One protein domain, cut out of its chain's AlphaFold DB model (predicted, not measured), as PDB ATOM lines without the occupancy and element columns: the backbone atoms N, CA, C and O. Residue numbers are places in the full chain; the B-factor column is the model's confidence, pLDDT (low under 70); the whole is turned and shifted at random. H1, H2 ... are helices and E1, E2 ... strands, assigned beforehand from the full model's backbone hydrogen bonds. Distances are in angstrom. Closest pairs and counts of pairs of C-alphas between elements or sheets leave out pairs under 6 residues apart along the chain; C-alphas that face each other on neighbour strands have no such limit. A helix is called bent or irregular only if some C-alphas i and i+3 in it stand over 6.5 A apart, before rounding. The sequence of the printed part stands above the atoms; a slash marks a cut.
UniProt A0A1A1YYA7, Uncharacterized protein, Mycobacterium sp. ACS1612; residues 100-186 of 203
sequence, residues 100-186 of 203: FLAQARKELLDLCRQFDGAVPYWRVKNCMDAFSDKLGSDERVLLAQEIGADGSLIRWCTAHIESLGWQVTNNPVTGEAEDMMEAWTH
ATOM      1  N   PHE A 100     189.826 215.924 284.765       86.12
ATOM      2  CA  PHE A 100     190.310 214.647 285.294       86.12
ATOM      3  C   PHE A 100     191.695 214.765 285.930       86.12
ATOM      4  O   PHE A 100     191.887 214.248 287.031       86.12
ATOM      5  N   LEU A 101     192.638 215.489 285.317       87.25
ATOM      6  CA  LEU A 101     193.937 215.763 285.949       87.25
ATOM      7  C   LEU A 101     193.810 216.634 287.203       87.25
ATOM      8  O   LEU A 101     194.536 216.416 288.175       87.25
ATOM      9  N   ALA A 102     192.862 217.574 287.233       85.81
ATOM     10  CA  ALA A 102     192.565 218.343 288.439       85.81
ATOM     11  C   ALA A 102     192.072 217.437 289.586       85.81
ATOM     12  O   ALA A 102     192.527 217.561 290.728       85.81
ATOM     13  N   GLN A 103     191.190 216.479 289.284       89.06
ATOM     14  CA  GLN A 103     190.715 215.502 290.264       89.06
ATOM     15  C   GLN A 103     191.826 214.529 290.694       89.06
ATOM     16  O   GLN A 103     191.981 214.274 291.890       89.06
ATOM     17  N   ALA A 104     192.641 214.038 289.756       89.00
ATOM     18  CA  ALA A 104     193.787 213.179 290.049       89.00
ATOM     19  C   ALA A 104     194.812 213.896 290.941       89.00
ATOM     20  O   ALA A 104     195.276 213.324 291.925       89.00
ATOM     21  N   ARG A 105     195.105 215.178 290.665       91.00
ATOM     22  CA  ARG A 105     195.952 216.038 291.509       91.00
ATOM     23  C   ARG A 105     195.415 216.106 292.933       91.00
ATOM     24  O   ARG A 105     196.190 215.983 293.876       91.00
ATOM     25  N   LYS A 106     194.104 216.288 293.106       92.50
ATOM     26  CA  LYS A 106     193.488 216.346 294.435       92.50
ATOM     27  C   LYS A 106     193.686 215.041 295.209       92.50
ATOM     28  O   LYS A 106     194.159 215.091 296.340       92.50
ATOM     29  N   GLU A 107     193.389 213.893 294.595       92.38
ATOM     30  CA  GLU A 107     193.595 212.585 295.240       92.38
ATOM     31  C   GLU A 107     195.081 212.337 295.557       92.38
ATOM     32  O   GLU A 107     195.416 211.821 296.624       92.38
ATOM     33  N   LEU A 108     195.983 212.779 294.677       92.44
ATOM     34  CA  LEU A 108     197.425 212.673 294.876       92.44
ATOM     35  C   LEU A 108     197.925 213.544 296.034       92.44
ATOM     36  O   LEU A 108     198.725 213.081 296.841       92.44
ATOM     37  N   LEU A 109     197.443 214.783 296.155       92.06
ATOM     38  CA  LEU A 109     197.776 215.673 297.272       92.06
ATOM     39  C   LEU A 109     197.256 215.119 298.602       92.06
ATOM     40  O   LEU A 109     197.971 215.153 299.603       92.06
ATOM     41  N   ASP A 110     196.038 214.577 298.611       92.94
ATOM     42  CA  ASP A 110     195.465 213.921 299.789       92.94
ATOM     43  C   ASP A 110     196.263 212.674 300.197       92.94
ATOM     44  O   ASP A 110     196.398 212.386 301.389       92.94
ATOM     45  N   LEU A 111     196.848 211.954 299.232       91.44
ATOM     46  CA  LEU A 111     197.809 210.892 299.509       91.44
ATOM     47  C   LEU A 111     199.113 211.451 300.091       91.44
ATOM     48  O   LEU A 111     199.565 210.963 301.123       91.44
ATOM     49  N   CYS A 112     199.717 212.459 299.455       90.19
ATOM     50  CA  CYS A 112     201.022 212.998 299.851       90.19
ATOM     51  C   CYS A 112     201.011 213.568 301.271       90.19
ATOM     52  O   CYS A 112     201.957 213.347 302.015       90.19
ATOM     53  N   ARG A 113     199.911 214.205 301.691       91.38
ATOM     54  CA  ARG A 113     199.728 214.713 303.065       91.38
ATOM     55  C   ARG A 113     199.820 213.642 304.156       91.38
ATOM     56  O   ARG A 113     199.952 213.986 305.323       91.38
ATOM     57  N   GLN A 114     199.716 212.361 303.803       90.25
ATOM     58  CA  GLN A 114     199.858 211.249 304.749       90.25
ATOM     59  C   GLN A 114     201.327 210.872 305.002       90.25
ATOM     60  O   GLN A 114     201.581 209.962 305.794       90.25
ATOM     61  N   PHE A 115     202.275 211.518 304.316       88.38
ATOM     62  CA  PHE A 115     203.695 211.193 304.359       88.38
ATOM     63  C   PHE A 115     204.560 212.445 304.549       88.38
ATOM     64  O   PHE A 115     204.342 213.480 303.920       88.38
ATOM     65  N   ASP A 116     205.610 212.309 305.356       82.25
ATOM     66  CA  ASP A 116     206.572 213.378 305.628       82.25
ATOM     67  C   ASP A 116     207.678 213.370 304.570       82.25
ATOM     68  O   ASP A 116     208.729 212.751 304.737       82.25
ATOM     69  N   GLY A 117     207.448 214.005 303.421       79.88
ATOM     70  CA  GLY A 117     208.521 214.179 302.434       79.88
ATOM     71  C   GLY A 117     208.692 213.010 301.453       79.88
ATOM     72  O   GLY A 117     209.136 213.236 300.333       79.88
ATOM     73  N   ALA A 118     208.323 211.782 301.830       87.38
ATOM     74  CA  ALA A 118     208.616 210.573 301.053       87.38
ATOM     75  C   ALA A 118     207.396 209.649 300.883       87.38
ATOM     76  O   ALA A 118     206.942 209.007 301.831       87.38
ATOM     77  N   VAL A 119     206.903 209.513 299.651       88.44
ATOM     78  CA  VAL A 119     205.726 208.701 299.304       88.44
ATOM     79  C   VAL A 119     206.165 207.379 298.655       88.44
ATOM     80  O   VAL A 119     206.896 207.395 297.667       88.44
ATOM     81  N   PRO A 120     205.747 206.200 299.146       87.25
ATOM     82  CA  PRO A 120     206.066 204.931 298.485       87.25
ATOM     83  C   PRO A 120     205.413 204.793 297.103       87.25
ATOM     84  O   PRO A 120     204.205 204.985 296.972       87.25
ATOM     85  N   TYR A 121     206.164 204.351 296.087       85.75
ATOM     86  CA  TYR A 121     205.652 204.162 294.719       85.75
ATOM     87  C   TYR A 121     204.365 203.325 294.654       85.75
ATOM     88  O   TYR A 121     203.398 203.696 293.993       85.75
ATOM     89  N   TRP A 122     204.302 202.218 295.397       85.50
ATOM     90  CA  TRP A 122     203.122 201.348 295.414       85.50
ATOM     91  C   TRP A 122     201.865 202.042 295.968       85.50
ATOM     92  O   TRP A 122     200.752 201.678 295.594       85.50
ATOM     93  N   ARG A 123     202.020 203.054 296.836       89.19
ATOM     94  CA  ARG A 123     200.905 203.875 297.331       89.19
ATOM     95  C   ARG A 123     200.383 204.795 296.241       89.19
ATOM     96  O   ARG A 123     199.173 204.858 296.055       89.19
ATOM     97  N   VAL A 124     201.291 205.445 295.511       88.75
ATOM     98  CA  VAL A 124     200.954 206.277 294.346       88.75
ATOM     99  C   VAL A 124     200.224 205.433 293.307       88.75
ATOM    100  O   VAL A 124     199.120 205.782 292.897       88.75
ATOM    101  N   LYS A 125     200.783 204.264 292.973       87.88
ATOM    102  CA  LYS A 125     200.178 203.306 292.046       87.88
ATOM    103  C   LYS A 125     198.770 202.899 292.474       87.88
ATOM    104  O   LYS A 125     197.835 203.085 291.710       87.88
ATOM    105  N   ASN A 126     198.598 202.404 293.699       88.62
ATOM    106  CA  ASN A 126     197.290 201.942 294.166       88.62
ATOM    107  C   ASN A 126     196.255 203.073 294.241       88.62
ATOM    108  O   ASN A 126     195.080 202.841 293.971       88.62
ATOM    109  N   CYS A 127     196.674 204.288 294.608       90.50
ATOM    110  CA  CYS A 127     195.786 205.446 294.622       90.50
ATOM    111  C   CYS A 127     195.294 205.781 293.210       90.50
ATOM    112  O   CYS A 127     194.106 206.021 293.015       90.50
ATOM    113  N   MET A 128     196.193 205.769 292.226       91.19
ATOM    114  CA  MET A 128     195.856 206.113 290.845       91.19
ATOM    115  C   MET A 128     195.120 204.988 290.111       91.19
ATOM    116  O   MET A 128     194.255 205.275 289.285       91.19
ATOM    117  N   ASP A 129     195.377 203.726 290.460       87.06
ATOM    118  CA  ASP A 129     194.568 202.585 290.019       87.06
ATOM    119  C   ASP A 129     193.129 202.730 290.541       87.06
ATOM    120  O   ASP A 129     192.180 202.684 289.764       87.06
ATOM    121  N   ALA A 130     192.955 203.022 291.838       87.75
ATOM    122  CA  ALA A 130     191.635 203.243 292.428       87.75
ATOM    123  C   ALA A 130     190.914 204.473 291.850       87.75
ATOM    124  O   ALA A 130     189.689 204.473 291.749       87.75
ATOM    125  N   PHE A 131     191.649 205.522 291.473       90.31
ATOM    126  CA  PHE A 131     191.097 206.659 290.737       90.31
ATOM    127  C   PHE A 131     190.613 206.234 289.343       90.31
ATOM    128  O   PHE A 131     189.461 206.481 288.996       90.31
ATOM    129  N   SER A 132     191.450 205.526 288.579       86.31
ATOM    130  CA  SER A 132     191.121 205.033 287.235       86.31
ATOM    131  C   SER A 132     189.948 204.046 287.234       86.31
ATOM    132  O   SER A 132     189.126 204.044 286.313       86.31
ATOM    133  N   ASP A 133     189.809 203.233 288.281       89.31
ATOM    134  CA  ASP A 133     188.701 202.287 288.443       89.31
ATOM    135  C   ASP A 133     187.341 202.978 288.607       89.31
ATOM    136  O   ASP A 133     186.322 202.410 288.211       89.31
ATOM    137  N   LYS A 134     187.313 204.212 289.129       88.00
ATOM    138  CA  LYS A 134     186.089 205.028 289.222       88.00
ATOM    139  C   LYS A 134     185.671 205.613 287.870       88.00
ATOM    140  O   LYS A 134     184.512 205.987 287.726       88.00
ATOM    141  N   LEU A 135     186.599 205.707 286.916       86.06
ATOM    142  CA  LEU A 135     186.357 206.282 285.597       86.06
ATOM    143  C   LEU A 135     185.752 205.248 284.642       86.06
ATOM    144  O   LEU A 135     186.198 204.098 284.564       86.06
ATOM    145  N   GLY A 136     184.768 205.680 283.860       82.94
ATOM    146  CA  GLY A 136     184.246 204.938 282.719       82.94
ATOM    147  C   GLY A 136     185.266 204.824 281.580       82.94
ATOM    148  O   GLY A 136     186.269 205.535 281.531       82.94
ATOM    149  N   SER A 137     185.006 203.932 280.621       81.44
ATOM    150  CA  SER A 137     185.910 203.703 279.482       81.44
ATOM    151  C   SER A 137     186.200 204.978 278.682       81.44
ATOM    152  O   SER A 137     187.357 205.231 278.354       81.44
ATOM    153  N   ASP A 138     185.180 205.798 278.420       79.12
ATOM    154  CA  ASP A 138     185.332 207.049 277.664       79.12
ATOM    155  C   ASP A 138     186.107 208.104 278.469       79.12
ATOM    156  O   ASP A 138     186.953 208.812 277.929       79.12
ATOM    157  N   GLU A 139     185.900 208.150 279.786       82.31
ATOM    158  CA  GLU A 139     186.613 209.050 280.700       82.31
ATOM    159  C   GLU A 139     188.099 208.689 280.809       82.31
ATOM    160  O   GLU A 139     188.947 209.575 280.862       82.31
ATOM    161  N   ARG A 140     188.449 207.396 280.762       81.62
ATOM    162  CA  ARG A 140     189.854 206.956 280.705       81.62
ATOM    163  C   ARG A 140     190.543 207.369 279.409       81.62
ATOM    164  O   ARG A 140     191.727 207.695 279.434       81.62
ATOM    165  N   VAL A 141     189.823 207.361 278.284       82.38
ATOM    166  CA  VAL A 141     190.353 207.847 277.001       82.38
ATOM    167  C   VAL A 141     190.595 209.353 277.063       82.38
ATOM    168  O   VAL A 141     191.649 209.810 276.627       82.38
ATOM    169  N   LEU A 142     189.666 210.114 277.650       81.06
ATOM    170  CA  LEU A 142     189.843 211.551 277.873       81.06
ATOM    171  C   LEU A 142     191.025 211.830 278.808       81.06
ATOM    172  O   LEU A 142     191.894 212.619 278.458       81.06
ATOM    173  N   LEU A 143     191.144 211.115 279.928       83.44
ATOM    174  CA  LEU A 143     192.291 211.228 280.830       83.44
ATOM    175  C   LEU A 143     193.622 210.945 280.114       83.44
ATOM    176  O   LEU A 143     194.596 211.664 280.319       83.44
ATOM    177  N   ALA A 144     193.681 209.926 279.253       81.12
ATOM    178  CA  ALA A 144     194.881 209.634 278.470       81.12
ATOM    179  C   ALA A 144     195.239 210.771 277.494       81.12
ATOM    180  O   ALA A 144     196.418 211.066 277.307       81.12
ATOM    181  N   GLN A 145     194.237 211.430 276.903       83.19
ATOM    182  CA  GLN A 145     194.445 212.623 276.074       83.19
ATOM    183  C   GLN A 145     194.954 213.809 276.904       83.19
ATOM    184  O   GLN A 145     195.833 214.530 276.438       83.19
ATOM    185  N   GLU A 146     194.446 213.983 278.128       82.94
ATOM    186  CA  GLU A 146     194.872 215.042 279.055       82.94
ATOM    187  C   GLU A 146     196.321 214.865 279.531       82.94
ATOM    188  O   GLU A 146     197.057 215.841 279.624       82.94
ATOM    189  N   ILE A 147     196.751 213.626 279.795       82.12
ATOM    190  CA  ILE A 147     198.139 213.299 280.172       82.12
ATOM    191  C   ILE A 147     199.114 213.631 279.030       82.12
ATOM    192  O   ILE A 147     200.249 214.044 279.270       82.12
ATOM    193  N   GLY A 148     198.693 213.447 277.776       78.50
ATOM    194  CA  GLY A 148     199.471 213.832 276.600       78.50
ATOM    195  C   GLY A 148     200.889 213.248 276.586       78.50
ATOM    196  O   GLY A 148     201.085 212.031 276.648       78.50
ATOM    197  N   ALA A 149     201.893 214.127 276.491       64.94
ATOM    198  CA  ALA A 149     203.304 213.757 276.368       64.94
ATOM    199  C   ALA A 149     203.873 213.048 277.608       64.94
ATOM    200  O   ALA A 149     204.937 212.438 277.506       64.94
ATOM    201  N   ASP A 150     203.173 213.069 278.749       62.59
ATOM    202  CA  ASP A 150     203.594 212.369 279.964       62.59
ATOM    203  C   ASP A 150     203.426 210.842 279.871       62.59
ATOM    204  O   ASP A 150     203.982 210.091 280.673       62.59
ATOM    205  N   GLY A 151     202.769 210.336 278.825       68.75
ATOM    206  CA  GLY A 151     202.765 208.925 278.422       68.75
ATOM    207  C   GLY A 151     201.975 207.977 279.333       68.75
ATOM    208  O   GLY A 151     201.291 207.089 278.836       68.75
ATOM    209  N   SER A 152     202.018 208.152 280.656       82.38
ATOM    210  CA  SER A 152     201.202 207.398 281.612       82.38
ATOM    211  C   SER A 152     200.823 208.248 282.821       82.38
ATOM    212  O   SER A 152     201.592 209.110 283.251       82.38
ATOM    213  N   LEU A 153     199.666 207.945 283.416       84.44
ATOM    214  CA  LEU A 153     199.187 208.605 284.635       84.44
ATOM    215  C   LEU A 153     200.208 208.488 285.769       84.44
ATOM    216  O   LEU A 153     200.454 209.447 286.486       84.44
ATOM    217  N   ILE A 154     200.850 207.325 285.898       86.81
ATOM    218  CA  ILE A 154     201.856 207.085 286.933       86.81
ATOM    219  C   ILE A 154     203.081 207.977 286.744       86.81
ATOM    220  O   ILE A 154     203.558 208.541 287.725       86.81
ATOM    221  N   ARG A 155     203.567 208.157 285.511       83.69
ATOM    222  CA  ARG A 155     204.705 209.050 285.254       83.69
ATOM    223  C   ARG A 155     204.348 210.503 285.541       83.69
ATOM    224  O   ARG A 155     205.128 211.188 286.198       83.69
ATOM    225  N   TRP A 156     203.157 210.933 285.123       89.06
ATOM    226  CA  TRP A 156     202.636 212.255 285.463       89.06
ATOM    227  C   TRP A 156     202.564 212.456 286.985       89.06
ATOM    228  O   TRP A 156     203.051 213.459 287.498       89.06
ATOM    229  N   CYS A 157     202.044 211.477 287.732       89.06
ATOM    230  CA  CYS A 157     201.970 211.546 289.191       89.06
ATOM    231  C   CYS A 157     203.346 211.627 289.848       89.06
ATOM    232  O   CYS A 157     203.533 212.449 290.739       89.06
ATOM    233  N   THR A 158     204.302 210.800 289.425       88.38
ATOM    234  CA  THR A 158     205.670 210.834 289.953       88.38
ATOM    235  C   THR A 158     206.307 212.203 289.726       88.38
ATOM    236  O   THR A 158     206.745 212.828 290.689       88.38
ATOM    237  N   ALA A 159     206.279 212.706 288.488       86.19
ATOM    238  CA  ALA A 159     206.828 214.020 288.155       86.19
ATOM    239  C   ALA A 159     206.128 215.139 288.939       86.19
ATOM    240  O   ALA A 159     206.765 216.085 289.400       86.19
ATOM    241  N   HIS A 160     204.814 215.016 289.146       88.56
ATOM    242  CA  HIS A 160     204.063 215.991 289.916       88.56
ATOM    243  C   HIS A 160     204.423 215.968 291.410       88.56
ATOM    244  O   HIS A 160     204.628 217.033 291.987       88.56
ATOM    245  N   ILE A 161     204.564 214.794 292.033       89.06
ATOM    246  CA  ILE A 161     205.015 214.663 293.431       89.06
ATOM    247  C   ILE A 161     206.406 215.282 293.597       89.06
ATOM    248  O   ILE A 161     206.618 216.085 294.506       89.06
ATOM    249  N   GLU A 162     207.322 214.973 292.680       87.62
ATOM    250  CA  GLU A 162     208.689 215.499 292.685       87.62
ATOM    251  C   GLU A 162     208.727 217.022 292.491       87.62
ATOM    252  O   GLU A 162     209.468 217.711 293.193       87.62
ATOM    253  N   SER A 163     207.862 217.575 291.630       87.06
ATOM    254  CA  SER A 163     207.731 219.030 291.443       87.06
ATOM    255  C   SER A 163     207.281 219.772 292.707       87.06
ATOM    256  O   SER A 163     207.562 220.958 292.860       87.06
ATOM    257  N   LEU A 164     206.608 219.074 293.627       87.31
ATOM    258  CA  LEU A 164     206.147 219.613 294.908       87.31
ATOM    259  C   LEU A 164     207.185 219.435 296.031       87.31
ATOM    260  O   LEU A 164     206.918 219.798 297.173       87.31
ATOM    261  N   GLY A 165     208.368 218.894 295.720       85.19
ATOM    262  CA  GLY A 165     209.450 218.679 296.681       85.19
ATOM    263  C   GLY A 165     209.337 217.380 297.483       85.19
ATOM    264  O   GLY A 165     210.155 217.144 298.372       85.19
ATOM    265  N   TRP A 166     208.361 216.523 297.174       88.38
ATOM    266  CA  TRP A 166     208.246 215.183 297.747       88.38
ATOM    267  C   TRP A 166     209.049 214.167 296.929       88.38
ATOM    268  O   TRP A 166     209.160 214.275 295.714       88.38
ATOM    269  N   GLN A 167     209.582 213.132 297.575       86.56
ATOM    270  CA  GLN A 167     210.268 212.032 296.898       86.56
ATOM    271  C   GLN A 167     209.367 210.809 296.757       86.56
ATOM    272  O   GLN A 167     208.720 210.395 297.720       86.56
ATOM    273  N   VAL A 168     209.375 210.168 295.586       85.06
ATOM    274  CA  VAL A 168     208.740 208.856 295.408       85.06
ATOM    275  C   VAL A 168     209.765 207.755 295.678       85.06
ATOM    276  O   VAL A 168     210.707 207.550 294.915       85.06
ATOM    277  N   THR A 169     209.597 207.020 296.775       80.44
ATOM    278  CA  THR A 169     210.545 205.966 297.179       80.44
ATOM    279  C   THR A 169     210.269 204.644 296.469       80.44
ATOM    280  O   THR A 169     209.114 204.291 296.212       80.44
ATOM    281  N   ASN A 170     211.337 203.884 296.184       72.12
ATOM    282  CA  ASN A 170     211.289 202.628 295.420       72.12
ATOM    283  C   ASN A 170     210.589 202.785 294.061       72.12
ATOM    284  O   ASN A 170     209.876 201.887 293.613       72.12
ATOM    285  N   ASN A 171     210.751 203.955 293.442       66.31
ATOM    286  CA  ASN A 171     210.193 204.255 292.140       66.31
ATOM    287  C   ASN A 171     210.999 203.524 291.048       66.31
ATOM    288  O   ASN A 171     212.182 203.817 290.902       66.31
ATOM    289  N   PRO A 172     210.405 202.588 290.283       58.97
ATOM    290  CA  PRO A 172     211.075 201.962 289.142       58.97
ATOM    291  C   PRO A 172     211.125 202.887 287.913       58.97
ATOM    292  O   PRO A 172     211.800 202.579 286.938       58.97
ATOM    293  N   VAL A 173     210.398 204.009 287.944       57.59
ATOM    294  CA  VAL A 173     210.321 205.002 286.868       57.59
ATOM    295  C   VAL A 173     211.430 206.031 287.072       57.59
ATOM    296  O   VAL A 173     211.180 207.120 287.582       57.59
ATOM    297  N   THR A 174     212.671 205.667 286.742       49.31
ATOM    298  CA  THR A 174     213.850 206.547 286.896       49.31
ATOM    299  C   THR A 174     214.479 206.978 285.565       49.31
ATOM    300  O   THR A 174     215.602 207.473 285.571       49.31
ATOM    301  N   GLY A 175     213.799 206.799 284.427       58.56
ATOM    302  CA  GLY A 175     214.395 207.004 283.098       58.56
ATOM    303  C   GLY A 175     213.394 207.187 281.954       58.56
ATOM    304  O   GLY A 175     212.183 207.240 282.184       58.56
ATOM    305  N   GLU A 176     213.934 207.345 280.737       50.53
ATOM    306  CA  GLU A 176     213.221 207.710 279.502       50.53
ATOM    307  C   GLU A 176     212.083 206.738 279.129       50.53
ATOM    308  O   GLU A 176     211.968 205.621 279.631       50.53
ATOM    309  N   ALA A 177     211.205 207.173 278.219       49.91
ATOM    310  CA  ALA A 177     209.995 206.447 277.823       49.91
ATOM    311  C   ALA A 177     210.241 205.018 277.274       49.91
ATOM    312  O   ALA A 177     209.317 204.204 277.284       49.91
ATOM    313  N   GLU A 178     211.458 204.697 276.824       45.91
ATOM    314  CA  GLU A 178     211.840 203.348 276.376       45.91
ATOM    315  C   GLU A 178     212.102 202.390 277.553       45.91
ATOM    316  O   GLU A 178     211.566 201.278 277.552       45.91
ATOM    317  N   ASP A 179     212.775 202.851 278.616       49.03
ATOM    318  CA  ASP A 179     212.986 202.085 279.861       49.03
ATOM    319  C   ASP A 179     211.648 201.759 280.546       49.03
ATOM    320  O   ASP A 179     211.462 200.715 281.175       49.03
ATOM    321  N   MET A 180     210.667 202.647 280.365       49.81
ATOM    322  CA  MET A 180     209.288 202.469 280.811       49.81
ATOM    323  C   MET A 180     208.574 201.348 280.071       49.81
ATOM    324  O   MET A 180     207.854 200.582 280.705       49.81
ATOM    325  N   MET A 181     208.755 201.228 278.750       46.78
ATOM    326  CA  MET A 181     208.143 200.135 277.998       46.78
ATOM    327  C   MET A 181     208.741 198.801 278.443       46.78
ATOM    328  O   MET A 181     207.998 197.833 278.587       46.78
ATOM    329  N   GLU A 182     210.042 198.764 278.745       44.16
ATOM    330  CA  GLU A 182     210.721 197.581 279.269       44.16
ATOM    331  C   GLU A 182     210.296 197.243 280.703       44.16
ATOM    332  O   GLU A 182     210.038 196.079 280.964       44.16
ATOM    333  N   ALA A 183     210.099 198.209 281.605       47.72
ATOM    334  CA  ALA A 183     209.591 197.967 282.965       47.72
ATOM    335  C   ALA A 183     208.081 197.641 283.022       47.72
ATOM    336  O   ALA A 183     207.609 197.030 283.981       47.72
ATOM    337  N   TRP A 184     207.309 198.043 282.006       46.69
ATOM    338  CA  TRP A 184     205.896 197.669 281.854       46.69
ATOM    339  C   TRP A 184     205.724 196.316 281.144       46.69
ATOM    340  O   TRP A 184     204.781 195.584 281.444       46.69
ATOM    341  N   THR A 185     206.623 195.960 280.215       49.84
ATOM    342  CA  THR A 185     206.645 194.637 279.557       49.84
ATOM    343  C   THR A 185     207.341 193.576 280.408       49.84
ATOM    344  O   THR A 185     206.858 192.443 280.479       49.84
ATOM    345  N   HIS A 186     208.407 193.932 281.126       45.62
ATOM    346  CA  HIS A 186     208.939 193.164 282.245       45.62
ATOM    347  C   HIS A 186     208.068 193.417 283.462       45.62
ATOM    348  O   HIS A 186     208.361 194.227 284.329       45.62
TER     349      HIS A 186
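AT A GLANCE: This is residues 100 to 186 of the 203 residues of an uncharacterized protein of Mycobacterium sp. ACS1612 (UniProt A0A1A1YYA7). Four helices, H1 to H4, pack at crossed angles into a small body, with H4 nearest its middle, H3 at one end, and a tiny sheet of two strands, E1 and E2, at the end away from H3. The last helix, H5, is set apart from the other helices at the far end of the link that follows E2. The printed part has 87 residues, with five named helices and two named strands in the order H1, E1, H2, H3, H4, E2, H5; the sheet's order is E1 then E2, parallel, and the class is mostly helix. The whole is compact, with a radius of gyration of the C-alphas of 12.7 A, and spans 36 by 29 by 20 A along its three main axes.

HOW THE PARTS SIT: H1, residues 100 to 112, and H4, residues 153 to 163, are the hub, each touching three other helices. H1 touches H2, residues 121 to 134, at a steep tilt of 39 degrees, opposite ways; their closest C-alphas, those of Ala 104 and Phe 131, are 7.1 A apart. With residues 100 to 101 alone, H1 touches H3, residues 137 to 150, about perpendicular at 75 degrees; the closest C-alphas are those of Phe 100 and Leu 143, 6.0 A apart. H1 touches H4 at a steep tilt of 57 degrees, the same way, with the C-alphas of Leu 108 and Cys 157 closest at 7.4 A. H2, with residues 124 to 128 alone, touches H4 at a steep tilt of 51 degrees, opposite ways; the C-alphas of Lys 125 and Ile 154 are closest, at 6.6 A. H3 and H4 touch only at the corner by their link, where the C-alphas of Asp 150 and Trp 156 are closest, at 5.6 A. H2 and H3 are close but not clearly touching, with the C-alphas of Ser 132 and Arg 140 closest at 6.9 A. E1, residues 118 to 120, and E2, residues 167 to 169, are parallel neighbours with 36 degrees between their directions; N 119 and O 167 are 2.8 A apart, and N 169 and O 119 are 2.9 A apart, both within hydrogen-bond range. E1, H2, H3, H4 and E2 form a strand-helix-strand unit, two parallel neighbour strands with helices between them along the chain. The closest C-alphas of H4 and E2 are those of Thr 158 and Val 168, 6.6 A apart, while H4 and E1 are near each other. H5, residues 177 to 185, touches no helix and is apart from H4, among others. Every O i to N i+4 pair is within hydrogen-bond range in H1, H4 and H5; in H2 it is 9 of 10 and in H3 8 of 10.

IN THESE COORDINATES: H1 begins at C-alpha 100, at (190.310, 214.647, 285.294), and measures 18.1 A from first to last C-alpha. After E1, 6.7 A long, H2 measures 20.3 A. H3 measures 19.7 A and is irregular: C-alphas 146 and 149 are 8.9 A apart. H4, 15.1 A long, begins at (199.187, 208.605, 284.635). E2 is 6.1 A long, and H5, 12.4 A long, ends at C-alpha 185, at (206.645, 194.637, 279.557).

THE WHOLE: The two C-alphas farthest apart are those of Asp 116 and Asp 138, at 35.7 A. The printed part has no cut. The link from E2 to H5, seven residues, is short but not tight; the other links are tight. The mean pLDDT of the printed part is 79.2, with residues 149 to 151 and 171 to 186 under 70; that of H5 is 48.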